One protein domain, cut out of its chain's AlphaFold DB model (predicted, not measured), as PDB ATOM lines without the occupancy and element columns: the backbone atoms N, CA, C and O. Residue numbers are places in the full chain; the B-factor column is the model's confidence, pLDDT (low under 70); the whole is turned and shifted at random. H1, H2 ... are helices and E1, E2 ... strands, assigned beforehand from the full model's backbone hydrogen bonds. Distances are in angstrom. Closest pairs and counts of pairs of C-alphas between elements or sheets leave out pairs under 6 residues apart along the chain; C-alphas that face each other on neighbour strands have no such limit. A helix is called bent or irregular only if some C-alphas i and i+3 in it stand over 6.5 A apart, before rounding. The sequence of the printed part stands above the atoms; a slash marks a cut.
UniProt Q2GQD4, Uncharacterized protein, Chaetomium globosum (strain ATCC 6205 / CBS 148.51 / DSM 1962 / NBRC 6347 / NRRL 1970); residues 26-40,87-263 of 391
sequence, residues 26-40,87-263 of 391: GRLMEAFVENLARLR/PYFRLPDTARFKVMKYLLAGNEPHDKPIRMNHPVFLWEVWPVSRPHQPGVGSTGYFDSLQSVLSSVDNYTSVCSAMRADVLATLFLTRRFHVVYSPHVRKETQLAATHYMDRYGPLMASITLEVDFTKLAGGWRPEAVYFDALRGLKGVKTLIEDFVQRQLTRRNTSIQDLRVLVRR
ATOM      1  N   GLY A  26     219.855 200.899 171.230       43.78
ATOM      2  CA  GLY A  26     220.922 200.610 170.258       43.78
ATOM      3  C   GLY A  26     220.908 199.161 169.760       43.78
ATOM      4  O   GLY A  26     220.992 198.929 168.562       43.78
ATOM      5  N   ARG A  27     220.669 198.191 170.655       54.78
ATOM      6  CA  ARG A  27     220.632 196.758 170.302       54.78
ATOM      7  C   ARG A  27     219.427 196.384 169.435       54.78
ATOM      8  O   ARG A  27     219.547 195.556 168.540       54.78
ATOM      9  N   LEU A  28     218.272 197.018 169.669       47.59
ATOM     10  CA  LEU A  28     217.106 196.906 168.780       47.59
ATOM     11  C   LEU A  28     217.406 197.448 167.381       47.59
ATOM     12  O   LEU A  28     216.975 196.874 166.385       47.59
ATOM     13  N   MET A  29     218.143 198.555 167.327       46.22
ATOM     14  CA  MET A  29     218.485 199.233 166.089       46.22
ATOM     15  C   MET A  29     219.474 198.427 165.244       46.22
ATOM     16  O   MET A  29     219.258 198.267 164.048       46.22
ATOM     17  N   GLU A  30     220.518 197.876 165.862       55.41
ATOM     18  CA  GLU A  30     221.497 197.006 165.197       55.41
ATOM     19  C   GLU A  30     220.825 195.758 164.616       55.41
ATOM     20  O   GLU A  30     220.963 195.480 163.427       55.41
ATOM     21  N   ALA A  31     219.992 195.078 165.413       56.44
ATOM     22  CA  ALA A  31     219.247 193.904 164.964       56.44
ATOM     23  C   ALA A  31     218.293 194.217 163.797       56.44
ATOM     24  O   ALA A  31     218.113 193.394 162.898       56.44
ATOM     25  N   PHE A  32     217.684 195.408 163.782       47.34
ATOM     26  CA  PHE A  32     216.844 195.850 162.672       47.34
ATOM     27  C   PHE A  32     217.649 196.078 161.393       47.34
ATOM     28  O   PHE A  32     217.308 195.499 160.364       47.34
ATOM     29  N   VAL A  33     218.706 196.898 161.458       52.94
ATOM     30  CA  VAL A  33     219.568 197.225 160.307       52.94
ATOM     31  C   VAL A  33     220.097 195.941 159.674       52.94
ATOM     32  O   VAL A  33     220.052 195.764 158.459       52.94
ATOM     33  N   GLU A  34     220.521 194.988 160.500       57.72
ATOM     34  CA  GLU A  34     221.083 193.736 160.015       57.72
ATOM     35  C   GLU A  34     220.036 192.792 159.398       57.72
ATOM     36  O   GLU A  34     220.289 192.161 158.368       57.72
ATOM     37  N   ASN A  35     218.830 192.714 159.976       51.75
ATOM     38  CA  ASN A  35     217.725 191.941 159.399       51.75
ATOM     39  C   ASN A  35     217.289 192.499 158.043       51.75
ATOM     40  O   ASN A  35     216.965 191.747 157.121       51.75
ATOM     41  N   LEU A  36     217.306 193.820 157.907       48.31
ATOM     42  CA  LEU A  36     216.865 194.507 156.708       48.31
ATOM     43  C   LEU A  36     217.906 194.456 155.588       48.31
ATOM     44  O   LEU A  36     217.549 194.205 154.435       48.31
ATOM     45  N   ALA A  37     219.192 194.574 155.922       51.53
ATOM     46  CA  ALA A  37     220.287 194.310 154.994       51.53
ATOM     47  C   ALA A  37     220.172 192.909 154.367       51.53
ATOM     48  O   ALA A  37     220.375 192.755 153.164       51.53
ATOM     49  N   ARG A  38     219.745 191.897 155.135       51.06
ATOM     50  CA  ARG A  38     219.539 190.525 154.631       51.06
ATOM     51  C   ARG A  38     218.251 190.344 153.834       51.06
ATOM     52  O   ARG A  38     218.270 189.681 152.800       51.06
ATOM     53  N   LEU A  39     217.153 190.975 154.255       44.34
ATOM     54  CA  LEU A  39     215.920 191.032 153.460       44.34
ATOM     55  C   LEU A  39     216.180 191.682 152.088       44.34
ATOM     56  O   LEU A  39     215.631 191.236 151.085       44.34
ATOM     57  N   ARG A  40     217.084 192.666 152.019       47.31
ATOM     58  CA  ARG A  40     217.515 193.328 150.776       47.31
ATOM     59  C   ARG A  40     218.514 192.510 149.952       47.31
ATOM     60  O   ARG A  40     218.333 192.390 148.750       47.31
ATOM     61  N   PRO A  87     211.270 207.600 147.938       89.94
ATOM     62  CA  PRO A  87     212.031 208.429 148.880       89.94
ATOM     63  C   PRO A  87     212.197 207.769 150.254       89.94
ATOM     64  O   PRO A  87     213.260 207.865 150.860       89.94
ATOM     65  N   TYR A  88     211.190 207.015 150.702       91.62
ATOM     66  CA  TYR A  88     211.251 206.239 151.939       91.62
ATOM     67  C   TYR A  88     212.412 205.229 151.956       91.62
ATOM     68  O   TYR A  88     213.127 205.132 152.947       91.62
ATOM     69  N   PHE A  89     212.651 204.498 150.862       90.81
ATOM     70  CA  PHE A  89     213.673 203.442 150.825       90.81
ATOM     71  C   PHE A  89     215.108 203.968 150.735       90.81
ATOM     72  O   PHE A  89     216.039 203.197 150.981       90.81
ATOM     73  N   ARG A  90     215.272 205.263 150.432       91.12
ATOM     74  CA  ARG A  90     216.553 205.985 150.476       91.12
ATOM     75  C   ARG A  90     216.959 206.375 151.895       91.12
ATOM     76  O   ARG A  90     218.113 206.724 152.121       91.12
ATOM     77  N   LEU A  91     216.027 206.327 152.846       91.38
ATOM     78  CA  LEU A  91     216.328 206.585 154.246       91.38
ATOM     79  C   LEU A  91     217.218 205.466 154.818       91.38
ATOM     80  O   LEU A  91     217.020 204.292 154.474       91.38
ATOM     81  N   PRO A  92     218.140 205.794 155.744       93.38
ATOM     82  CA  PRO A  92     218.867 204.788 156.504       93.38
ATOM     83  C   PRO A  92     217.906 203.825 157.196       93.38
ATOM     84  O   PRO A  92     216.837 204.224 157.662       93.38
ATOM     85  N   ASP A  93     218.309 202.566 157.323       87.00
ATOM     86  CA  ASP A  93     217.511 201.522 157.970       87.00
ATOM     87  C   ASP A  93     217.048 201.971 159.362       87.00
ATOM     88  O   ASP A  93     215.880 201.847 159.713       87.00
ATOM     89  N   THR A  94     217.910 202.646 160.117       90.25
ATOM     90  CA  THR A  94     217.554 203.169 161.438       90.25
ATOM     91  C   THR A  94     216.403 204.177 161.424       90.25
ATOM     92  O   THR A  94     215.566 204.182 162.330       90.25
ATOM     93  N   ALA A  95     216.332 205.023 160.397       94.00
ATOM     94  CA  ALA A  95     215.234 205.959 160.203       94.00
ATOM     95  C   ALA A  95     213.965 205.219 159.765       94.00
ATOM     96  O   ALA A  95     212.899 205.461 160.328       94.00
ATOM     97  N   ARG A  96     214.087 204.255 158.844       94.75
ATOM     98  CA  ARG A  96     212.970 203.408 158.394       94.75
ATOM     99  C   ARG A  96     212.339 202.628 159.546       94.75
ATOM    100  O   ARG A  96     211.119 202.647 159.684       94.75
ATOM    101  N   PHE A  97     213.147 202.059 160.442       91.69
ATOM    102  CA  PHE A  97     212.658 201.419 161.667       91.69
ATOM    103  C   PHE A  97     211.855 202.372 162.534       91.69
ATOM    104  O   PHE A  97     210.776 202.021 162.994       91.69
ATOM    105  N   LYS A  98     212.389 203.573 162.789       94.44
ATOM    106  CA  LYS A  98     211.715 204.569 163.627       94.44
ATOM    107  C   LYS A  98     210.374 204.948 163.013       94.44
ATOM    108  O   LYS A  98     209.378 204.918 163.725       94.44
ATOM    109  N   VAL A  99     210.342 205.231 161.709       94.00
ATOM    110  CA  VAL A  99     209.105 205.533 160.977       94.00
ATOM    111  C   VAL A  99     208.108 204.384 161.118       94.00
ATOM    112  O   VAL A  99     206.989 204.620 161.561       94.00
ATOM    113  N   MET A 100     208.512 203.141 160.835       93.56
ATOM    114  CA  MET A 100     207.623 201.984 160.986       93.56
ATOM    115  C   MET A 100     207.153 201.800 162.423       93.56
ATOM    116  O   MET A 100     205.977 201.552 162.651       93.56
ATOM    117  N   LYS A 101     208.033 201.968 163.409       92.19
ATOM    118  CA  LYS A 101     207.673 201.866 164.824       92.19
ATOM    119  C   LYS A 101     206.597 202.888 165.193       92.19
ATOM    120  O   LYS A 101     205.660 202.523 165.892       92.19
ATOM    121  N   TYR A 102     206.709 204.130 164.716       91.75
ATOM    122  CA  TYR A 102     205.690 205.161 164.932       91.75
ATOM    123  C   TYR A 102     204.373 204.840 164.221       91.75
ATOM    124  O   TYR A 102     203.316 204.963 164.834       91.75
ATOM    125  N   LEU A 103     204.427 204.384 162.967       90.06
ATOM    126  CA  LEU A 103     203.229 204.001 162.213       90.06
ATOM    127  C   LEU A 103     202.495 202.835 162.870       90.06
ATOM    128  O   LEU A 103     201.276 202.862 162.989       90.06
ATOM    129  N   LEU A 104     203.238 201.832 163.339       88.69
ATOM    130  CA  LEU A 104     202.650 200.722 164.071       88.69
ATOM    131  C   LEU A 104     202.060 201.215 165.391       88.69
ATOM    132  O   LEU A 104     200.905 200.903 165.657       88.69
ATOM    133  N   ALA A 105     202.790 202.033 166.165       85.81
ATOM    134  CA  ALA A 105     202.345 202.582 167.450       85.81
ATOM    135  C   ALA A 105     200.991 203.309 167.387       85.81
ATOM    136  O   ALA A 105     200.216 203.208 168.332       85.81
ATOM    137  N   GLY A 106     200.696 204.004 166.284       75.31
ATOM    138  CA  GLY A 106     199.443 204.745 166.107       75.31
ATOM    139  C   GLY A 106     198.195 203.882 165.891       75.31
ATOM    140  O   GLY A 106     197.091 204.387 166.061       75.31
ATOM    141  N   ASN A 107     198.349 202.600 165.542       67.69
ATOM    142  CA  ASN A 107     197.235 201.769 165.075       67.69
ATOM    143  C   ASN A 107     196.516 200.943 166.151       67.69
ATOM    144  O   ASN A 107     195.543 200.311 165.776       67.69
ATOM    145  N   GLU A 108     196.979 200.902 167.413       62.09
ATOM    146  CA  GLU A 108     196.312 200.359 168.628       62.09
ATOM    147  C   GLU A 108     197.334 200.329 169.793       62.09
ATOM    148  O   GLU A 108     198.535 200.239 169.533       62.09
ATOM    149  N   PRO A 109     196.930 200.379 171.078       63.75
ATOM    150  CA  PRO A 109     197.857 200.227 172.203       63.75
ATOM    151  C   PRO A 109     198.526 198.836 172.196       63.75
ATOM    152  O   PRO A 109     197.886 197.804 172.389       63.75
ATOM    153  N   HIS A 110     199.847 198.803 171.979       65.44
ATOM    154  CA  HIS A 110     200.649 197.587 171.729       65.44
ATOM    155  C   HIS A 110     200.937 196.721 172.961       65.44
ATOM    156  O   HIS A 110     201.887 195.935 172.963       65.44
ATOM    157  N   ASP A 111     200.138 196.841 174.013       81.06
ATOM    158  CA  ASP A 111     200.474 196.241 175.304       81.06
ATOM    159  C   ASP A 111     200.195 194.735 175.345       81.06
ATOM    160  O   ASP A 111     200.815 193.993 176.115       81.06
ATOM    161  N   LYS A 112     199.301 194.251 174.477       90.56
ATOM    162  CA  LYS A 112     198.888 192.848 174.459       90.56
ATOM    163  C   LYS A 112     199.882 191.979 173.681       90.56
ATOM    164  O   LYS A 112     200.275 192.317 172.565       90.56
ATOM    165  N   PRO A 113     200.313 190.826 174.208       94.12
ATOM    166  CA  PRO A 113     201.072 189.867 173.416       94.12
ATOM    167  C   PRO A 113     200.250 189.297 172.248       94.12
ATOM    168  O   PRO A 113     199.037 189.111 172.341       94.12
ATOM    169  N   ILE A 114     200.934 188.980 171.150       95.00
ATOM    170  CA  ILE A 114     200.360 188.327 169.972       95.00
ATOM    171  C   ILE A 114     200.300 186.827 170.239       95.00
ATOM    172  O   ILE A 114     201.342 186.185 170.387       95.00
ATOM    173  N   ARG A 115     199.099 186.247 170.291       94.75
ATOM    174  CA  ARG A 115     198.939 184.799 170.480       94.75
ATOM    175  C   ARG A 115     199.209 184.036 169.184       94.75
ATOM    176  O   ARG A 115     198.657 184.355 168.130       94.75
ATOM    177  N   MET A 116     200.004 182.976 169.294       95.88
ATOM    178  CA  MET A 116     200.338 182.073 168.186       95.88
ATOM    179  C   MET A 116     199.428 180.838 168.132       95.88
ATOM    180  O   MET A 116     199.379 180.146 167.118       95.88
ATOM    181  N   ASN A 117     198.688 180.561 169.205       94.44
ATOM    182  CA  ASN A 117     197.756 179.439 169.294       94.44
ATOM    183  C   ASN A 117     196.302 179.895 169.097       94.44
ATOM    184  O   ASN A 117     195.940 181.061 169.304       94.44
ATOM    185  N   HIS A 118     195.440 178.939 168.754       90.50
ATOM    186  CA  HIS A 118     193.989 179.105 168.799       90.50
ATOM    187  C   HIS A 118     193.525 179.442 170.237       90.50
ATOM    188  O   HIS A 118     194.114 178.915 171.186       90.50
ATOM    189  N   PRO A 119     192.470 180.268 170.441       87.56
ATOM    190  CA  PRO A 119     192.050 180.717 171.776       87.56
ATOM    191  C   PRO A 119     191.807 179.586 172.777       87.56
ATOM    192  O   PRO A 119     192.067 179.763 173.961       87.56
ATOM    193  N   VAL A 120     191.364 178.420 172.296       85.62
ATOM    194  CA  VAL A 120     191.078 177.229 173.119       85.62
ATOM    195  C   VAL A 120     192.248 176.801 174.014       85.62
ATOM    196  O   VAL A 120     192.022 176.301 175.110       85.62
ATOM    197  N   PHE A 121     193.495 177.056 173.605       87.38
ATOM    198  CA  PHE A 121     194.685 176.731 174.403       87.38
ATOM    199  C   PHE A 121     194.897 177.685 175.595       87.38
ATOM    200  O   PHE A 121     195.681 177.397 176.501       87.38
ATOM    201  N   LEU A 122     194.197 178.821 175.625       85.88
ATOM    202  CA  LEU A 122     194.319 179.860 176.652       85.88
ATOM    203  C   LEU A 122     193.137 179.874 177.637       85.88
ATOM    204  O   LEU A 122     193.287 180.418 178.726       85.88
ATOM    205  N   TRP A 123     192.002 179.251 177.291       79.19
ATOM    206  CA  TRP A 123     190.711 179.371 177.995       79.19
ATOM    207  C   TRP A 123     190.717 179.033 179.489       79.19
ATOM    208  O   TRP A 123     189.904 179.579 180.227       79.19
ATOM    209  N   GLU A 124     191.584 178.126 179.939       72.38
ATOM    210  CA  GLU A 124     191.565 177.648 181.331       72.38
ATOM    211  C   GLU A 124     192.306 178.564 182.310       72.38
ATOM    212  O   GLU A 124     192.067 178.481 183.509       72.38
ATOM    213  N   VAL A 125     193.201 179.425 181.819       77.12
ATOM    214  CA  VAL A 125     194.090 180.243 182.668       77.12
ATOM    215  C   VAL A 125     193.933 181.722 182.398       77.12
ATOM    216  O   VAL A 125     193.983 182.538 183.313       77.12
ATOM    217  N   TRP A 126     193.728 182.073 181.137       81.06
ATOM    218  CA  TRP A 126     193.515 183.446 180.741       81.06
ATOM    219  C   TRP A 126     192.012 183.664 180.632       81.06
ATOM    220  O   TRP A 126     191.363 182.893 179.920       81.06
ATOM    221  N   PRO A 127     191.439 184.678 181.305       66.81
ATOM    222  CA  PRO A 127     190.026 184.986 181.178       66.81
ATOM    223  C   PRO A 127     189.753 185.364 179.725       66.81
ATOM    224  O   PRO A 127     190.037 186.465 179.254       66.81
ATOM    225  N   VAL A 128     189.260 184.399 178.967       62.22
ATOM    226  CA  VAL A 128     188.731 184.652 177.641       62.22
ATOM    227  C   VAL A 128     187.293 185.009 177.880       62.22
ATOM    228  O   VAL A 128     186.565 184.206 178.466       62.22
ATOM    229  N   SER A 129     186.907 186.223 177.489       55.62
ATOM    230  CA  SER A 129     185.512 186.632 177.513       55.62
ATOM    231  C   SER A 129     184.734 185.527 176.818       55.62
ATOM    232  O   SER A 129     184.901 185.315 175.613       55.62
ATOM    233  N   ARG A 130     183.983 184.733 177.596       52.88
ATOM    234  CA  ARG A 130     183.175 183.661 177.025       52.88
ATOM    235  C   ARG A 130     182.252 184.363 176.049       52.88
ATOM    236  O   ARG A 130     181.537 185.268 176.488       52.88
ATOM    237  N   PRO A 131     182.296 184.027 174.756       51.47
ATOM    238  CA  PRO A 131     181.519 184.761 173.791       51.47
ATOM    239  C   PRO A 131     180.052 184.574 174.173       51.47
ATOM    240  O   PRO A 131     179.516 183.479 174.052       51.47
ATOM    241  N   HIS A 132     179.396 185.629 174.655       50.66
ATOM    242  CA  HIS A 132     177.935 185.687 174.614       50.66
ATOM    243  C   HIS A 132     177.450 185.798 173.152       50.66
ATOM    244  O   HIS A 132     176.254 185.741 172.895       50.66
ATOM    245  N   GLN A 133     178.375 185.895 172.184       47.91
ATOM    246  CA  GLN A 133     178.117 185.818 170.753       47.91
ATOM    247  C   GLN A 133     179.052 184.813 170.059       47.91
ATOM    248  O   GLN A 133     180.274 184.961 170.139       47.91
ATOM    249  N   PRO A 134     178.523 183.805 169.349       46.03
ATOM    250  CA  PRO A 134     179.338 182.873 168.579       46.03
ATOM    251  C   PRO A 134     180.030 183.626 167.434       46.03
ATOM    252  O   PRO A 134     179.373 184.098 166.514       46.03
ATOM    253  N   GLY A 135     181.359 183.764 167.488       51.25
ATOM    254  CA  GLY A 135     182.119 184.280 166.344       51.25
ATOM    255  C   GLY A 135     183.498 184.851 166.651       51.25
ATOM    256  O   GLY A 135     184.406 184.681 165.845       51.25
ATOM    257  N   VAL A 136     183.712 185.476 167.814       53.28
ATOM    258  CA  VAL A 136     185.011 186.098 168.128       53.28
ATOM    259  C   VAL A 136     185.372 185.849 169.588       53.28
ATOM    260  O   VAL A 136     185.011 186.606 170.486       53.28
ATOM    261  N   GLY A 137     186.107 184.765 169.844       52.56
ATOM    262  CA  GLY A 137     186.775 184.551 171.126       52.56
ATOM    263  C   GLY A 137     187.907 185.561 171.298       52.56
ATOM    264  O   GLY A 137     189.067 185.237 171.039       52.56
ATOM    265  N   SER A 138     187.569 186.791 171.687       57.34
ATOM    266  CA  SER A 138     188.554 187.795 172.069       57.34
ATOM    267  C   SER A 138     189.035 187.485 173.478       57.34
ATOM    268  O   SER A 138     188.300 187.565 174.463       57.34
ATOM    269  N   THR A 139     190.293 187.079 173.574       64.06
ATOM    270  CA  THR A 139     191.002 187.077 174.842       64.06
ATOM    271  C   THR A 139     191.353 188.538 175.102       64.06
ATOM    272  O   THR A 139     192.238 189.056 174.429       64.06
ATOM    273  N   GLY A 140     190.696 189.232 176.034       76.25
ATOM    274  CA  GLY A 140     190.997 190.651 176.307       76.25
ATOM    275  C   GLY A 140     192.486 190.938 176.586       76.25
ATOM    276  O   GLY A 140     192.912 192.084 176.487       76.25
ATOM    277  N   TYR A 141     193.266 189.888 176.857       87.38
ATOM    278  CA  TYR A 141     194.695 189.856 177.157       87.38
ATOM    279  C   TYR A 141     195.632 189.625 175.957       87.38
ATOM    280  O   TYR A 141     196.831 189.838 176.108       87.38
ATOM    281  N   PHE A 142     195.136 189.182 174.794       91.38
ATOM    282  CA  PHE A 142     195.981 188.878 173.628       91.38
ATOM    283  C   PHE A 142     195.371 189.369 172.326       91.38
ATOM    284  O   PHE A 142     194.171 189.216 172.098       91.38
ATOM    285  N   ASP A 143     196.242 189.804 171.423       91.62
ATOM    286  CA  ASP A 143     195.871 190.055 170.037       91.62
ATOM    287  C   ASP A 143     196.049 188.778 169.216       91.62
ATOM    288  O   ASP A 143     197.026 188.041 169.383       91.62
ATOM    289  N   SER A 144     195.117 188.495 168.305       90.56
ATOM    290  CA  SER A 144     195.317 187.413 167.340       90.56
ATOM    291  C   SER A 144     196.345 187.832 166.288       90.56
ATOM    292  O   SER A 144     196.362 188.982 165.850       90.56
ATOM    293  N   LEU A 145     197.175 186.887 165.829       91.50
ATOM    294  CA  LEU A 145     198.107 187.148 164.726       91.50
ATOM    295  C   LEU A 145     197.378 187.710 163.492       91.50
ATOM    296  O   LEU A 145     197.857 188.652 162.875       91.50
ATOM    297  N   GLN A 146     196.201 187.172 163.170       90.00
ATOM    298  CA  GLN A 146     195.376 187.634 162.054       90.00
ATOM    299  C   GLN A 146     194.946 189.098 162.212       90.00
ATOM    300  O   GLN A 146     195.093 189.873 161.274       90.00
ATOM    301  N   SER A 147     194.450 189.487 163.392       89.19
ATOM    302  CA  SER A 147     194.004 190.859 163.662       89.19
ATOM    303  C   SER A 147     195.153 191.848 163.500       89.19
ATOM    304  O   SER A 147     194.995 192.888 162.869       89.19
ATOM    305  N   VAL A 148     196.334 191.492 164.012       91.25
ATOM    306  CA  VAL A 148     197.536 192.327 163.909       91.25
ATOM    307  C   VAL A 148     198.032 192.433 162.471       91.25
ATOM    308  O   VAL A 148     198.420 193.508 162.033       91.25
ATOM    309  N   LEU A 149     198.025 191.336 161.710       90.69
ATOM    310  CA  LEU A 149     198.417 191.383 160.300       90.69
ATOM    311  C   LEU A 149     197.400 192.154 159.448       90.69
ATOM    312  O   LEU A 149     197.796 192.835 158.507       90.69
ATOM    313  N   SER A 150     196.114 192.080 159.790       89.81
ATOM    314  CA  SER A 150     195.051 192.821 159.103       89.81
ATOM    315  C   SER A 150     195.154 194.324 159.359       89.81
ATOM    316  O   SER A 150     194.962 195.110 158.437       89.81
ATOM    317  N   SER A 151     195.534 194.745 160.571       90.06
ATOM    318  CA  SER A 151     195.691 196.173 160.891       90.06
ATOM    319  C   SER A 151     196.873 196.837 160.178       90.06
ATOM    320  O   SER A 151     196.925 198.061 160.066       90.06
ATOM    321  N   VAL A 152     197.812 196.045 159.654       91.06
ATOM    322  CA  VAL A 152     198.957 196.534 158.873       91.06
ATOM    323  C   VAL A 152     198.855 196.197 157.385       91.06
ATOM    324  O   VAL A 152     199.811 196.438 156.641       91.06
ATOM    325  N   ASP A 153     197.712 195.668 156.934       90.69
ATOM    326  CA  ASP A 153     197.544 195.144 155.577       90.69
ATOM    327  C   ASP A 153     197.872 196.201 154.517       90.69
ATOM    328  O   ASP A 153     198.695 195.953 153.635       90.69
ATOM    329  N   ASN A 154     197.369 197.425 154.711       90.81
ATOM    330  CA  ASN A 154     197.615 198.586 153.850       90.81
ATOM    331  C   ASN A 154     199.104 198.877 153.614       90.81
ATOM    332  O   ASN A 154     199.479 199.318 152.534       90.81
ATOM    333  N   TYR A 155     199.969 198.632 154.603       90.12
ATOM    334  CA  TYR A 155     201.413 198.828 154.446       90.12
ATOM    335  C   TYR A 155     202.074 197.611 153.809       90.12
ATOM    336  O   TYR A 155     202.979 197.732 152.980       90.12
ATOM    337  N   THR A 156     201.619 196.416 154.185       89.62
ATOM    338  CA  THR A 156     202.161 195.172 153.641       89.62
ATOM    339  C   THR A 156     201.770 194.945 152.180       89.62
ATOM    340  O   THR A 156     202.480 194.234 151.468       89.62
ATOM    341  N   SER A 157     200.700 195.559 151.685       88.81
ATOM    342  CA  SER A 157     200.245 195.424 150.300       88.81
ATOM    343  C   SER A 157     201.035 196.290 149.307       88.81
ATOM    344  O   SER A 157     201.108 195.917 148.139       88.81
ATOM    345  N   VAL A 158     201.704 197.363 149.758       89.44
ATOM    346  CA  VAL A 158     202.412 198.330 148.888       89.44
ATOM    347  C   VAL A 158     203.508 197.671 148.048       89.44
ATOM    348  O   VAL A 158     203.497 197.733 146.820       89.44
ATOM    349  N   CYS A 159     204.499 197.065 148.704       88.25
ATOM    350  CA  CYS A 159     205.588 196.352 148.044       88.25
ATOM    351  C   CYS A 159     206.294 195.392 149.012       88.25
ATOM    352  O   CYS A 159     206.127 195.469 150.231       88.25
ATOM    353  N   SER A 160     207.122 194.493 148.474       85.69
ATOM    354  CA  SER A 160     207.867 193.510 149.272       85.69
ATOM    355  C   SER A 160     208.824 194.158 150.276       85.69
ATOM    356  O   SER A 160     208.920 193.682 151.404       85.69
ATOM    357  N   ALA A 161     209.490 195.253 149.898       87.25
ATOM    358  CA  ALA A 161     210.413 195.969 150.776       87.25
ATOM    359  C   ALA A 161     209.684 196.653 151.947       87.25
ATOM    360  O   ALA A 161     210.119 196.533 153.087       87.25
ATOM    361  N   MET A 162     208.542 197.303 151.696       91.38
ATOM    362  CA  MET A 162     207.716 197.899 152.758       91.38
ATOM    363  C   MET A 162     207.205 196.825 153.719       91.38
ATOM    364  O   MET A 162     207.312 196.954 154.935       91.38
ATOM    365  N   ARG A 163     206.698 195.719 153.170       90.75
ATOM    366  CA  ARG A 163     206.234 194.575 153.956       90.75
ATOM    367  C   ARG A 163     207.344 193.987 154.828       90.75
ATOM    368  O   ARG A 163     207.087 193.648 155.978       90.75
ATOM    369  N   ALA A 164     208.559 193.878 154.297       89.38
ATOM    370  CA  ALA A 164     209.728 193.424 155.042       89.38
ATOM    371  C   ALA A 164     210.029 194.347 156.237       89.38
ATOM    372  O   ALA A 164     210.180 193.850 157.353       89.38
ATOM    373  N   ASP A 165     210.031 195.669 156.032       93.56
ATOM    374  CA  ASP A 165     210.243 196.652 157.104       93.56
ATOM    375  C   ASP A 165     209.153 196.570 158.185       93.56
ATOM    376  O   ASP A 165     209.465 196.589 159.379       93.56
ATOM    377  N   VAL A 166     207.884 196.436 157.783       93.56
ATOM    378  CA  VAL A 166     206.742 196.304 158.703       93.56
ATOM    379  C   VAL A 166     206.871 195.040 159.546       93.56
ATOM    380  O   VAL A 166     206.806 195.114 160.770       93.56
ATOM    381  N   LEU A 167     207.096 193.880 158.919       93.00
ATOM    382  CA  LEU A 167     207.191 192.606 159.635       93.00
ATOM    383  C   LEU A 167     208.433 192.548 160.532       93.00
ATOM    384  O   LEU A 167     208.340 192.081 161.665       93.00
ATOM    385  N   ALA A 168     209.574 193.070 160.073       91.56
ATOM    386  CA  ALA A 168     210.766 193.204 160.908       91.56
ATOM    387  C   ALA A 168     210.485 194.085 162.133       91.56
ATOM    388  O   ALA A 168     210.839 193.723 163.255       91.56
ATOM    389  N   THR A 169     209.791 195.210 161.938       93.62
ATOM    390  CA  THR A 169     209.408 196.094 163.042       93.62
ATOM    391  C   THR A 169     208.464 195.390 164.013       93.62
ATOM    392  O   THR A 169     208.687 195.446 165.223       93.62
ATOM    393  N   LEU A 170     207.467 194.663 163.503       93.62
ATOM    394  CA  LEU A 170     206.543 193.866 164.306       93.62
ATOM    395  C   LEU A 170     207.293 192.843 165.175       93.62
ATOM    396  O   LEU A 170     207.102 192.814 166.388       93.62
ATOM    397  N   PHE A 171     208.188 192.045 164.580       93.38
ATOM    398  CA  PHE A 171     208.943 191.008 165.294       93.38
ATOM    399  C   PHE A 171     209.886 191.570 166.366       93.38
ATOM    400  O   PHE A 171     210.098 190.930 167.398       93.38
ATOM    401  N   LEU A 172     210.433 192.766 166.150       92.44
ATOM    402  CA  LEU A 172     211.355 193.400 167.093       92.44
ATOM    403  C   LEU A 172     210.661 194.190 168.207       92.44
ATOM    404  O   LEU A 172     211.294 194.470 169.221       92.44
ATOM    405  N   THR A 173     209.395 194.577 168.033       92.50
ATOM    406  CA  THR A 173     208.696 195.464 168.984       92.50
ATOM    407  C   THR A 173     207.550 194.793 169.730       92.50
ATOM    408  O   THR A 173     207.247 195.201 170.850       92.50
ATOM    409  N   ARG A 174     206.926 193.759 169.158       94.12
ATOM    410  CA  ARG A 174     205.810 193.042 169.784       94.12
ATOM    411  C   ARG A 174     206.296 191.822 170.559       94.12
ATOM    412  O   ARG A 174     207.275 191.172 170.194       94.12
ATOM    413  N   ARG A 175     205.564 191.482 171.625       95.50
ATOM    414  CA  ARG A 175     205.726 190.216 172.351       95.50
ATOM    415  C   ARG A 175     204.855 189.140 171.715       95.50
ATOM    416  O   ARG A 175     203.674 189.376 171.489       95.50
ATOM    417  N   PHE A 176     205.417 187.960 171.488       96.81
ATOM    418  CA  PHE A 176     204.707 186.800 170.948       96.81
ATOM    419  C   PHE A 176     204.497 185.767 172.049       96.81
ATOM    420  O   PHE A 176     205.436 185.450 172.771       96.81
ATOM    421  N   HIS A 177     203.282 185.242 172.187       97.19
ATOM    422  CA  HIS A 177     202.945 184.197 173.153       97.19
ATOM    423  C   HIS A 177     202.616 182.905 172.424       97.19
ATOM    424  O   HIS A 177     201.688 182.854 171.612       97.19
ATOM    425  N   VAL A 178     203.350 181.848 172.748       97.19
ATOM    426  CA  VAL A 178     203.119 180.499 172.241       97.19
ATOM    427  C   VAL A 178     202.908 179.538 173.405       97.19
ATOM    428  O   VAL A 178     203.625 179.584 174.399       97.19
ATOM    429  N   VAL A 179     201.905 178.676 173.278       95.69
ATOM    430  CA  VAL A 179     201.601 177.599 174.220       95.69
ATOM    431  C   VAL A 179     202.023 176.277 173.590       95.69
ATOM    432  O   VAL A 179     201.551 175.940 172.503       95.69
ATOM    433  N   TYR A 180     202.872 175.508 174.265       94.62
ATOM    434  CA  TYR A 180     203.220 174.136 173.907       94.62
ATOM    435  C   TYR A 180     202.483 173.162 174.810       94.62
ATOM    436  O   TYR A 180     202.683 173.130 176.016       94.62
ATOM    437  N   SER A 181     201.619 172.366 174.195       90.50
ATOM    438  CA  SER A 181     200.743 171.387 174.833       90.50
ATOM    439  C   SER A 181     200.817 170.092 174.015       90.50
ATOM    440  O   SER A 181     201.103 170.168 172.817       90.50
ATOM    441  N   PRO A 182     200.503 168.914 174.578       86.88
ATOM    442  CA  PRO A 182     200.469 167.637 173.842       86.88
ATOM    443  C   PRO A 182     199.619 167.637 172.566       86.88
ATOM    444  O   PRO A 182     199.801 166.801 171.686       86.88
ATOM    445  N   HIS A 183     198.674 168.572 172.474       86.62
ATOM    446  CA  HIS A 183     197.735 168.711 171.364       86.62
ATOM    447  C   HIS A 183     198.209 169.690 170.284       86.62
ATOM    448  O   HIS A 183     197.541 169.852 169.266       86.62
ATOM    449  N   VAL A 184     199.339 170.367 170.490       90.19
ATOM    450  CA  VAL A 184     199.902 171.280 169.496       90.19
ATOM    451  C   VAL A 184     200.613 170.458 168.432       90.19
ATOM    452  O   VAL A 184     201.613 169.797 168.701       90.19
ATOM    453  N   ARG A 185     200.081 170.505 167.211       88.62
ATOM    454  CA  ARG A 185     200.652 169.848 166.033       88.62
ATOM    455  C   ARG A 185     200.781 170.826 164.871       88.62
ATOM    456  O   ARG A 185     200.087 171.847 164.841       88.62
ATOM    457  N   LYS A 186     201.651 170.497 163.910       87.19
ATOM    458  CA  LYS A 186     201.927 171.338 162.735       87.19
ATOM    459  C   LYS A 186     200.681 171.558 161.883       87.19
ATOM    460  O   LYS A 186     200.461 172.660 161.400       87.19
ATOM    461  N   GLU A 187     199.832 170.547 161.785       87.50
ATOM    462  CA  GLU A 187     198.630 170.543 160.953       87.50
ATOM    463  C   GLU A 187     197.514 171.394 161.569       87.50
ATOM    464  O   GLU A 187     196.741 172.030 160.861       87.50
ATOM    465  N   THR A 188     197.440 171.429 162.901       86.44
ATOM    466  CA  THR A 188     196.337 172.070 163.630       86.44
ATOM    467  C   THR A 188     196.671 173.468 164.131       86.44
ATOM    468  O   THR A 188     195.769 174.255 164.389       86.44
ATOM    469  N   GLN A 189     197.952 173.766 164.361       92.25
ATOM    470  CA  GLN A 189     198.421 175.000 164.998       92.25
ATOM    471  C   GLN A 189     199.627 175.563 164.231       92.25
ATOM    472  O   GLN A 189     200.730 175.688 164.766       92.25
ATOM    473  N   LEU A 190     199.411 175.903 162.957       91.44
ATOM    474  CA  LEU A 190     200.452 176.393 162.040       91.44
ATOM    475  C   LEU A 190     201.226 177.601 162.582       91.44
ATOM    476  O   LEU A 190     202.442 177.680 162.417       91.44
ATOM    477  N   ALA A 191     200.541 178.538 163.244       92.00
ATOM    478  CA  ALA A 191     201.196 179.712 163.807       92.00
ATOM    479  C   ALA A 191     202.115 179.348 164.986       92.00
ATOM    480  O   ALA A 191     203.282 179.731 164.985       92.00
ATOM    481  N   ALA A 192     201.638 178.535 165.930       93.88
ATOM    482  CA  ALA A 192     202.423 178.063 167.073       93.88
ATOM    483  C   ALA A 192     203.599 177.149 166.694       93.88
ATOM    484  O   ALA A 192     204.515 176.986 167.491       93.88
ATOM    485  N   THR A 193     203.572 176.551 165.502       93.19
ATOM    486  CA  THR A 193     204.593 175.610 165.030       93.19
ATOM    487  C   THR A 193     205.355 176.189 163.842       93.19
ATOM    488  O   THR A 193     206.357 176.863 164.028       93.19
ATOM    489  N   HIS A 194     204.859 176.018 162.616       90.19
ATOM    490  CA  HIS A 194     205.534 176.414 161.384       90.19
ATOM    491  C   HIS A 194     205.960 177.898 161.358       90.19
ATOM    492  O   HIS A 194     207.054 178.210 160.883       90.19
ATOM    493  N   TYR A 195     205.144 178.833 161.861       91.31
ATOM    494  CA  TYR A 195     205.554 180.245 161.918       91.31
ATOM    495  C   TYR A 195     206.536 180.536 163.046       91.31
ATOM    496  O   TYR A 195     207.464 181.310 162.824       91.31
ATOM    497  N   MET A 196     206.393 179.908 164.212       92.94
ATOM    498  CA  MET A 196     207.403 180.005 165.269       92.94
ATOM    499  C   MET A 196     208.745 179.413 164.829       92.94
ATOM    500  O   MET A 196     209.784 180.025 165.061       92.94
ATOM    501  N   ASP A 197     208.741 178.293 164.112       90.94
ATOM    502  CA  ASP A 197     209.952 177.678 163.569       90.94
ATOM    503  C   ASP A 197     210.648 178.596 162.565       90.94
ATOM    504  O   ASP A 197     211.872 178.737 162.572       90.94
ATOM    505  N   ARG A 198     209.865 179.223 161.680       88.56
ATOM    506  CA  ARG A 198     210.401 180.045 160.595       88.56
ATOM    507  C   ARG A 198     210.777 181.456 161.039       88.56
ATOM    508  O   ARG A 198     211.796 181.975 160.595       88.56
ATOM    509  N   TYR A 199     209.949 182.091 161.862       91.25
ATOM    510  CA  TYR A 199     210.061 183.511 162.209       91.25
ATOM    511  C   TYR A 199     210.428 183.752 163.670       91.25
ATOM    512  O   TYR A 199     210.867 184.849 163.996       91.25
ATOM    513  N   GLY A 200     210.326 182.743 164.538       92.94
ATOM    514  CA  GLY A 200     210.743 182.827 165.938       92.94
ATOM    515  C   GLY A 200     212.153 183.390 166.128       92.94
ATOM    516  O   GLY A 200     212.308 184.272 166.968       92.94
ATOM    517  N   PRO A 201     213.164 183.012 165.316       92.69
ATOM    518  CA  PRO A 201     214.493 183.617 165.405       92.69
ATOM    519  C   PRO A 201     214.498 185.147 165.243       92.69
ATOM    520  O   PRO A 201     215.337 185.815 165.842       92.69
ATOM    521  N   LEU A 202     213.553 185.724 164.493       91.12
ATOM    522  CA  LEU A 202     213.438 187.173 164.279       91.12
ATOM    523  C   LEU A 202     212.716 187.898 165.424       91.12
ATOM    524  O   LEU A 202     212.842 189.114 165.547       91.12
ATOM    525  N   MET A 203     211.964 187.174 166.255       94.38
ATOM    526  CA  MET A 203     211.191 187.754 167.351       94.38
ATOM    527  C   MET A 203     212.114 188.129 168.512       94.38
ATOM    528  O   MET A 203     212.870 187.289 169.004       94.38
ATOM    529  N   ALA A 204     212.048 189.378 168.968       94.12
ATOM    530  CA  ALA A 204     212.881 189.861 170.073       94.12
ATOM    531  C   ALA A 204     212.288 189.541 171.455       94.12
ATOM    532  O   ALA A 204     213.025 189.476 172.439       94.12
ATOM    533  N   SER A 205     210.966 189.367 171.547       96.12
ATOM    534  CA  SER A 205     210.251 189.132 172.806       96.12
ATOM    535  C   SER A 205     209.288 187.956 172.675       96.12
ATOM    536  O   SER A 205     208.308 188.032 171.934       96.12
ATOM    537  N   ILE A 206     209.551 186.870 173.403       97.12
ATOM    538  CA  ILE A 206     208.782 185.620 173.326       97.12
ATOM    539  C   ILE A 206     208.342 185.202 174.730       97.12
ATOM    540  O   ILE A 206     209.121 185.208 175.679       97.12
ATOM    541  N   THR A 207     207.080 184.817 174.867       97.62
ATOM    542  CA  THR A 207     206.550 184.072 176.010       97.62
ATOM    543  C   THR A 207     206.250 182.656 175.552       97.62
ATOM    544  O   THR A 207     205.397 182.444 174.693       97.62
ATOM    545  N   LEU A 208     206.990 181.704 176.104       97.19
ATOM    546  CA  LEU A 208     206.808 180.280 175.894       97.19
ATOM    547  C   LEU A 208     206.076 179.707 177.106       97.19
ATOM    548  O   LEU A 208     206.643 179.623 178.191       97.19
ATOM    549  N   GLU A 209     204.825 179.310 176.931       95.62
ATOM    550  CA  GLU A 209     204.036 178.647 177.963       95.62
ATOM    551  C   GLU A 209     204.000 177.141 177.709       95.62
ATOM    552  O   GLU A 209     203.499 176.687 176.686       95.62
ATOM    553  N   VAL A 210     204.516 176.349 178.644       92.69
ATOM    554  CA  VAL A 210     204.468 174.888 178.569       92.69
ATOM    555  C   VAL A 210     203.273 174.388 179.371       92.69
ATOM    556  O   VAL A 210     203.223 174.530 180.594       92.69
ATOM    557  N   ASP A 211     202.299 173.813 178.676       88.62
ATOM    558  CA  ASP A 211     201.046 173.339 179.240       88.62
ATOM    559  C   ASP A 211     201.094 171.842 179.562       88.62
ATOM    560  O   ASP A 211     200.878 170.979 178.706       88.62
ATOM    561  N   PHE A 212     201.335 171.545 180.841       80.25
ATOM    562  CA  PHE A 212     201.302 170.191 181.391       80.25
ATOM    563  C   PHE A 212     199.907 169.763 181.851       80.25
ATOM    564  O   PHE A 212     199.735 168.619 182.273       80.25
ATOM    565  N   THR A 213     198.884 170.618 181.759       76.44
ATOM    566  CA  THR A 213     197.538 170.258 182.237       76.44
ATOM    567  C   THR A 213     196.911 169.122 181.439       76.44
ATOM    568  O   THR A 213     196.047 168.406 181.939       76.44
ATOM    569  N   LYS A 214     197.377 168.930 180.202       72.50
ATOM    570  CA  LYS A 214     196.896 167.896 179.284       72.50
ATOM    571  C   LYS A 214     197.808 166.668 179.214       72.50
ATOM    572  O   LYS A 214     197.567 165.792 178.394       72.50
ATOM    573  N   LEU A 215     198.861 166.615 180.037       65.50
ATOM    574  CA  LEU A 215     199.862 165.543 180.015       65.50
ATOM    575  C   LEU A 215     199.541 164.349 180.909       65.50
ATOM    576  O   LEU A 215     200.226 163.341 180.821       65.50
ATOM    577  N   ALA A 216     198.561 164.465 181.800       53.62
ATOM    578  CA  ALA A 216     198.538 163.601 182.972       53.62
ATOM    579  C   ALA A 216     197.138 163.140 183.390       53.62
ATOM    580  O   ALA A 216     196.938 162.775 184.544       53.62
ATOM    581  N   GLY A 217     196.172 163.180 182.479       53.53
ATOM    582  CA  GLY A 217     194.786 163.025 182.873       53.53
ATOM    583  C   GLY A 217     194.289 164.297 183.559       53.53
ATOM    584  O   GLY A 217     194.461 164.463 184.763       53.53
ATOM    585  N   GLY A 218     193.722 165.243 182.807       51.72
ATOM    586  CA  GLY A 218     192.908 166.294 183.420       51.72
ATOM    587  C   GLY A 218     191.725 165.692 184.196       51.72
ATOM    588  O   GLY A 218     191.475 164.494 184.135       51.72
ATOM    589  N   TRP A 219     190.941 166.526 184.880       52.22
ATOM    590  CA  TRP A 219     189.699 166.096 185.551       52.22
ATOM    591  C   TRP A 219     188.679 165.426 184.612       52.22
ATOM    592  O   TRP A 219     187.720 164.814 185.072       52.22
ATOM    593  N   ARG A 220     188.856 165.583 183.297       56.09
ATOM    594  CA  ARG A 220     187.954 165.039 182.293       56.09
ATOM    595  C   ARG A 220     188.174 163.528 182.109       56.09
ATOM    596  O   ARG A 220     189.332 163.118 182.000       56.09
ATOM    597  N   PRO A 221     187.113 162.708 182.019       57.81
ATOM    598  CA  PRO A 221     187.222 161.250 181.894       57.81
ATOM    599  C   PRO A 221     188.093 160.771 180.724       57.81
ATOM    600  O   PRO A 221     188.820 159.789 180.852       57.81
ATOM    601  N   GLU A 222     188.103 161.491 179.600       57.19
ATOM    602  CA  GLU A 222     188.881 161.128 178.403       57.19
ATOM    603  C   GLU A 222     190.391 161.202 178.646       57.19
ATOM    604  O   GLU A 222     191.198 160.655 177.894       57.19
ATOM    605  N   ALA A 223     190.789 161.895 179.710       56.69
ATOM    606  CA  ALA A 223     192.171 162.135 180.036       56.69
ATOM    607  C   ALA A 223     192.856 160.900 180.671       56.69
ATOM    608  O   ALA A 223     194.084 160.815 180.651       56.69
ATOM    609  N   VAL A 224     192.078 159.912 181.139       56.91
ATOM    610  CA  VAL A 224     192.556 158.599 181.624       56.91
ATOM    611  C   VAL A 224     193.287 157.816 180.524       56.91
ATOM    612  O   VAL A 224     194.204 157.052 180.813       56.91
ATOM    613  N   TYR A 225     192.939 158.045 179.256       58.41
ATOM    614  CA  TYR A 225     193.530 157.349 178.107       58.41
ATOM    615  C   TYR A 225     194.769 158.040 177.532       58.41
ATOM    616  O   TYR A 225     195.341 157.570 176.544       58.41
ATOM    617  N   PHE A 226     195.200 159.167 178.107       59.16
ATOM    618  CA  PHE A 226     196.415 159.823 177.644       59.16
ATOM    619  C   PHE A 226     197.646 159.119 178.199       59.16
ATOM    620  O   PHE A 226     197.952 159.199 179.387       59.16
ATOM    621  N   ASP A 227     198.401 158.497 177.293       65.31
ATOM    622  CA  ASP A 227     199.769 158.078 177.560       65.31
ATOM    623  C   ASP A 227     200.618 159.322 177.869       65.31
ATOM    624  O   ASP A 227     201.047 160.070 176.978       65.31
ATOM    625  N   ALA A 228     200.835 159.543 179.165       66.75
ATOM    626  CA  ALA A 228     201.616 160.649 179.691       66.75
ATOM    627  C   ALA A 228     203.037 160.677 179.110       66.75
ATOM    628  O   ALA A 228     203.590 161.757 178.894       66.75
ATOM    629  N   LEU A 229     203.612 159.512 178.787       70.00
ATOM    630  CA  LEU A 229     204.942 159.414 178.191       70.00
ATOM    631  C   LEU A 229     204.929 159.924 176.750       70.00
ATOM    632  O   LEU A 229     205.791 160.720 176.368       70.00
ATOM    633  N   ARG A 230     203.929 159.529 175.949       71.12
ATOM    634  CA  ARG A 230     203.778 160.017 174.569       71.12
ATOM    635  C   ARG A 230     203.504 161.516 174.529       71.12
ATOM    636  O   ARG A 230     204.113 162.223 173.725       71.12
ATOM    637  N   GLY A 231     202.616 162.008 175.391       75.44
ATOM    638  CA  GLY A 231     202.351 163.438 175.495       75.44
ATOM    639  C   GLY A 231     203.621 164.212 175.861       75.44
ATOM    640  O   GLY A 231     203.930 165.225 175.229       75.44
ATOM    641  N   LEU A 232     204.376 163.723 176.854       80.25
ATOM    642  CA  LEU A 232     205.590 164.381 177.339       80.25
ATOM    643  C   LEU A 232     206.657 164.410 176.250       80.25
ATOM    644  O   LEU A 232     207.308 165.435 176.061       80.25
ATOM    645  N   LYS A 233     206.784 163.319 175.488       85.06
ATOM    646  CA  LYS A 233     207.644 163.258 174.306       85.06
ATOM    647  C   LYS A 233     207.269 164.339 173.290       85.06
ATOM    648  O   LYS A 233     208.156 165.039 172.821       85.06
ATOM    649  N   GLY A 234     205.980 164.520 172.995       85.50
ATOM    650  CA  GLY A 234     205.514 165.554 172.063       85.50
ATOM    651  C   GLY A 234     205.865 166.973 172.516       85.50
ATOM    652  O   GLY A 234     206.420 167.753 171.745       85.50
ATOM    653  N   VAL A 235     205.610 167.296 173.787       88.88
ATOM    654  CA  VAL A 235     205.969 168.607 174.358       88.88
ATOM    655  C   VAL A 235     207.484 168.812 174.367       88.88
ATOM    656  O   VAL A 235     207.954 169.884 173.989       88.88
ATOM    657  N   LYS A 236     208.254 167.782 174.737       88.19
ATOM    658  CA  LYS A 236     209.718 167.809 174.688       88.19
ATOM    659  C   LYS A 236     210.215 168.124 173.278       88.19
ATOM    660  O   LYS A 236     211.015 169.039 173.132       88.19
ATOM    661  N   THR A 237     209.688 167.454 172.253       91.50
ATOM    662  CA  THR A 237     210.053 167.721 170.855       91.50
ATOM    663  C   THR A 237     209.750 169.162 170.444       91.50
ATOM    664  O   THR A 237     210.601 169.797 169.836       91.50
ATOM    665  N   LEU A 238     208.594 169.727 170.818       92.81
ATOM    666  CA  LEU A 238     208.282 171.134 170.523       92.81
ATOM    667  C   LEU A 238     209.285 172.104 171.169       92.81
ATOM    668  O   LEU A 238     209.675 173.100 170.559       92.81
ATOM    669  N   ILE A 239     209.708 171.819 172.404       93.56
ATOM    670  CA  ILE A 239     210.710 172.620 173.116       93.56
ATOM    671  C   ILE A 239     212.084 172.474 172.457       93.56
ATOM    672  O   ILE A 239     212.748 173.480 172.227       93.56
ATOM    673  N   GLU A 240     212.509 171.251 172.141       93.19
ATOM    674  CA  GLU A 240     213.780 170.980 171.461       93.19
ATOM    675  C   GLU A 240     213.833 171.666 170.094       93.19
ATOM    676  O   GLU A 240     214.801 172.371 169.807       93.19
ATOM    677  N   ASP A 241     212.766 171.554 169.299       92.69
ATOM    678  CA  ASP A 241     212.626 172.251 168.021       92.69
ATOM    679  C   ASP A 241     212.732 173.765 168.227       92.69
ATOM    680  O   ASP A 241     213.538 174.426 167.572       92.69
ATOM    681  N   PHE A 242     211.993 174.329 169.187       93.62
ATOM    682  CA  PHE A 242     212.073 175.754 169.501       93.62
ATOM    683  C   PHE A 242     213.497 176.192 169.839       93.62
ATOM    684  O   PHE A 242     213.983 177.159 169.247       93.62
ATOM    685  N   VAL A 243     214.163 175.486 170.759       93.94
ATOM    686  CA  VAL A 243     215.538 175.771 171.185       93.94
ATOM    687  C   VAL A 243     216.472 175.700 169.988       93.94
ATOM    688  O   VAL A 243     217.189 176.665 169.732       93.94
ATOM    689  N   GLN A 244     216.406 174.629 169.197       93.62
ATOM    690  CA  GLN A 244     217.243 174.463 168.017       93.62
ATOM    691  C   GLN A 244     217.045 175.615 167.030       93.62
ATOM    692  O   GLN A 244     218.019 176.170 166.524       93.62
ATOM    693  N   ARG A 245     215.797 176.040 166.794       91.00
ATOM    694  CA  ARG A 245     215.494 177.208 165.954       91.00
ATOM    695  C   ARG A 245     216.053 178.488 166.561       91.00
ATOM    696  O   ARG A 245     216.663 179.273 165.841       91.00
ATOM    697  N   GLN A 246     215.922 178.693 167.869       90.69
ATOM    698  CA  GLN A 246     216.462 179.883 168.525       90.69
ATOM    699  C   GLN A 246     217.999 179.919 168.476       90.69
ATOM    700  O   GLN A 246     218.557 181.004 168.349       90.69
ATOM    701  N   LEU A 247     218.679 178.769 168.506       89.94
ATOM    702  CA  LEU A 247     220.135 178.667 168.343       89.94
ATOM    703  C   LEU A 247     220.601 179.021 166.925       89.94
ATOM    704  O   LEU A 247     221.751 179.400 166.733       89.94
ATOM    705  N   THR A 248     219.714 178.968 165.924       86.88
ATOM    706  CA  THR A 248     220.029 179.459 164.570       86.88
ATOM    707  C   THR A 248     220.013 180.986 164.450       86.88
ATOM    708  O   THR A 248     220.290 181.518 163.372       86.88
ATOM    709  N   ARG A 249     219.710 181.714 165.535       87.56
ATOM    710  CA  ARG A 249     219.832 183.172 165.574       87.56
ATOM    711  C   ARG A 249     221.274 183.576 165.334       87.56
ATOM    712  O   ARG A 249     222.156 183.277 166.126       87.56
ATOM    713  N   ARG A 250     221.498 184.307 164.249       74.75
ATOM    714  CA  ARG A 250     222.822 184.859 163.943       74.75
ATOM    715  C   ARG A 250     222.995 186.292 164.454       74.75
ATOM    716  O   ARG A 250     224.100 186.670 164.807       74.75
ATOM    717  N   ASN A 251     221.907 187.066 164.493       66.31
ATOM    718  CA  ASN A 251     221.978 188.536 164.514       66.31
ATOM    719  C   ASN A 251     220.958 189.216 165.431       66.31
ATOM    720  O   ASN A 251     221.077 190.385 165.784       66.31
ATOM    721  N   THR A 252     219.894 188.506 165.774       72.81
ATOM    722  CA  THR A 252     218.865 188.977 166.690       72.81
ATOM    723  C   THR A 252     219.155 188.372 168.046       72.81
ATOM    724  O   THR A 252     219.246 187.155 168.182       72.81
ATOM    725  N   SER A 253     219.299 189.208 169.068       83.31
ATOM    726  CA  SER A 253     219.268 188.716 170.442       83.31
ATOM    727  C   SER A 253     217.818 188.605 170.900       83.31
ATOM    728  O   SER A 253     216.986 189.463 170.596       83.31
ATOM    729  N   ILE A 254     217.518 187.549 171.655       91.00
ATOM    730  CA  ILE A 254     216.344 187.571 172.525       91.00
ATOM    731  C   ILE A 254     216.557 188.708 173.516       91.00
ATOM    732  O   ILE A 254     217.559 188.733 174.227       91.00
ATOM    733  N   GLN A 255     215.604 189.625 173.578       93.12
ATOM    734  CA  GLN A 255     215.609 190.702 174.563       93.12
ATOM    735  C   GLN A 255     214.799 190.332 175.797       93.12
ATOM    736  O   GLN A 255     215.177 190.705 176.903       93.12
ATOM    737  N   ASP A 256     213.704 189.596 175.601       94.62
ATOM    738  CA  ASP A 256     212.862 189.080 176.674       94.62
ATOM    739  C   ASP A 256     212.364 187.680 176.299       94.62
ATOM    740  O   ASP A 256     211.631 187.510 175.321       94.62
ATOM    741  N   LEU A 257     212.779 186.671 177.062       96.00
ATOM    742  CA  LEU A 257     212.222 185.325 176.989       96.00
ATOM    743  C   LEU A 257     211.602 184.997 178.334       96.00
ATOM    744  O   LEU A 257     212.297 184.884 179.341       96.00
ATOM    745  N   ARG A 258     210.289 184.795 178.323       96.81
ATOM    746  CA  ARG A 258     209.538 184.344 179.490       96.81
ATOM    747  C   ARG A 258     209.151 182.899 179.281       96.81
ATOM    748  O   ARG A 258     208.560 182.571 178.256       96.81
ATOM    749  N   VAL A 259     209.467 182.057 180.253       95.69
ATOM    750  CA  VAL A 259     209.031 180.663 180.259       95.69
ATOM    751  C   VAL A 259     207.992 180.510 181.354       95.69
ATOM    752  O   VAL A 259     208.282 180.721 182.529       95.69
ATOM    753  N   LEU A 260     206.771 180.188 180.950       94.12
ATOM    754  CA  LEU A 260     205.659 179.906 181.842       94.12
ATOM    755  C   LEU A 260     205.403 178.406 181.842       94.12
ATOM    756  O   LEU A 260     205.603 177.724 180.839       94.12
ATOM    757  N   VAL A 261     204.936 177.892 182.970       89.69
ATOM    758  CA  VAL A 261     204.582 176.483 183.106       89.69
ATOM    759  C   VAL A 261     203.184 176.408 183.684       89.69
ATOM    760  O   VAL A 261     202.951 176.832 184.814       89.69
ATOM    761  N   ARG A 262     202.252 175.842 182.916       85.75
ATOM    762  CA  ARG A 262     200.901 175.567 183.388       85.75
ATOM    763  C   ARG A 262     200.856 174.155 183.954       85.75
ATOM    764  O   ARG A 262     201.093 173.182 183.239       85.75
ATOM    765  N   ARG A 263     200.563 174.048 185.248       78.25
ATOM    766  CA  ARG A 263     200.399 172.774 185.959       78.25
ATOM    767  C   ARG A 263     198.930 172.550 186.278       78.25
ATOM    768  O   ARG A 263     198.211 173.495 186.588       78.25
TER     769      ARG A 263
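This is residues 26 to 40 and 87 to 263 of the 391 residues of an uncharacterized protein of Chaetomium globosum (strain ATCC 6205 / CBS 148.51 / DSM 1962 / NBRC 6347 / NRRL 1970) (UniProt Q2GQD4). A small parallel sheet, E1 E2 E3, has H7 and the long H9 on one face, in two layers, and a cluster of helices, H1, H3, H5 and H6, gathers where its strands begin. Beyond the strands' other ends lies little H8, and the long unnamed stretch of residues 106 to 144 runs out in a loop around residue 131. The printed part has 192 residues, with nine named helices and three named strands, in the order H1 H2 H3 H4 H5 H6 E1 H7 E2 H8 H9 E3; the class is mostly helix. It is compact, with a radius of gyration of the C-alphas of 18.3 A, yet elongated, spanning 63 by 41 by 26 A.

H1, residues 26 to 40, begins at C-alpha (220.922, 200.610, 170.258) and measures 21.1 A. After the cut come H2, residues 87 to 90, and H3, residues 93 to 105, 17.9 A. H4 holds residues 145 to 151, H5 residues 153 to 156, and H6 residues 160 to 173, 19.8 A. E1 is residues 175 to 180, H7 residues 191 to 202, and E2 residues 205 to 211, 19.4 A. H8 is residues 221 to 225, H9 residues 228 to 247, 28.2 A. E3, residues 256 to 262, 19.3 A, ends at C-alpha (200.901, 175.567, 183.388). H7 is irregular: C-alphas 198 and 201 are 7.3 A apart.

E1 and E2 are parallel at 20 degrees, with N 178 and O 207 at 2.9 A; E2 and E3 are parallel at 13 degrees, with N 208 and O 258 at 2.8 A. E1, H7, E2 and E2, H8 H9, E3 are strand-helix-strand units, parallel neighbour strands with helices between, each with a right-handed crossover. H7 touches H9 at a shallow tilt of 27 degrees, the same way, closest at C-alphas 201 and 246, 5.2 A. The hub H6 only grazes the sheet, with residues 170 to 173. It touches H1 at a shallow tilt of 27 degrees, opposite ways, closest at C-alphas 39 and 164, 6.8 A. H6 touches H3 at 71 degrees, only just about perpendicular, closest at C-alphas 100 and 166, 6.2 A. With residues 162 to 166 alone it touches H5, closest at C-alphas 163 and 156, 4.1 A. H4 and H5 meet only through their link; H2 is close to H3 but not clearly touching, at 7.3 A between C-alphas 88 and 96; H8 is apart from H9. Every O i to N i+4 pair is within hydrogen-bond range in H1, H3, H4, H6 and H9; H7 has 4 of 8, H8 has 0 of 1 but 2 of 2 O i to N i+3 pairs, and H2 and H5 are too short.

The C-alphas farthest apart, of Pro 87 and Val 224, are 62.7 A apart. Residues 41 to 86 are not printed; C-alphas 40 and 87 are 16.2 A apart across the cut. The link H3 to H4 is long, with 39 residues. The mean pLDDT of the printed part is 81.3; 47 residues are under 70, among them 26 to 40, 127 to 139 and 215 to 228.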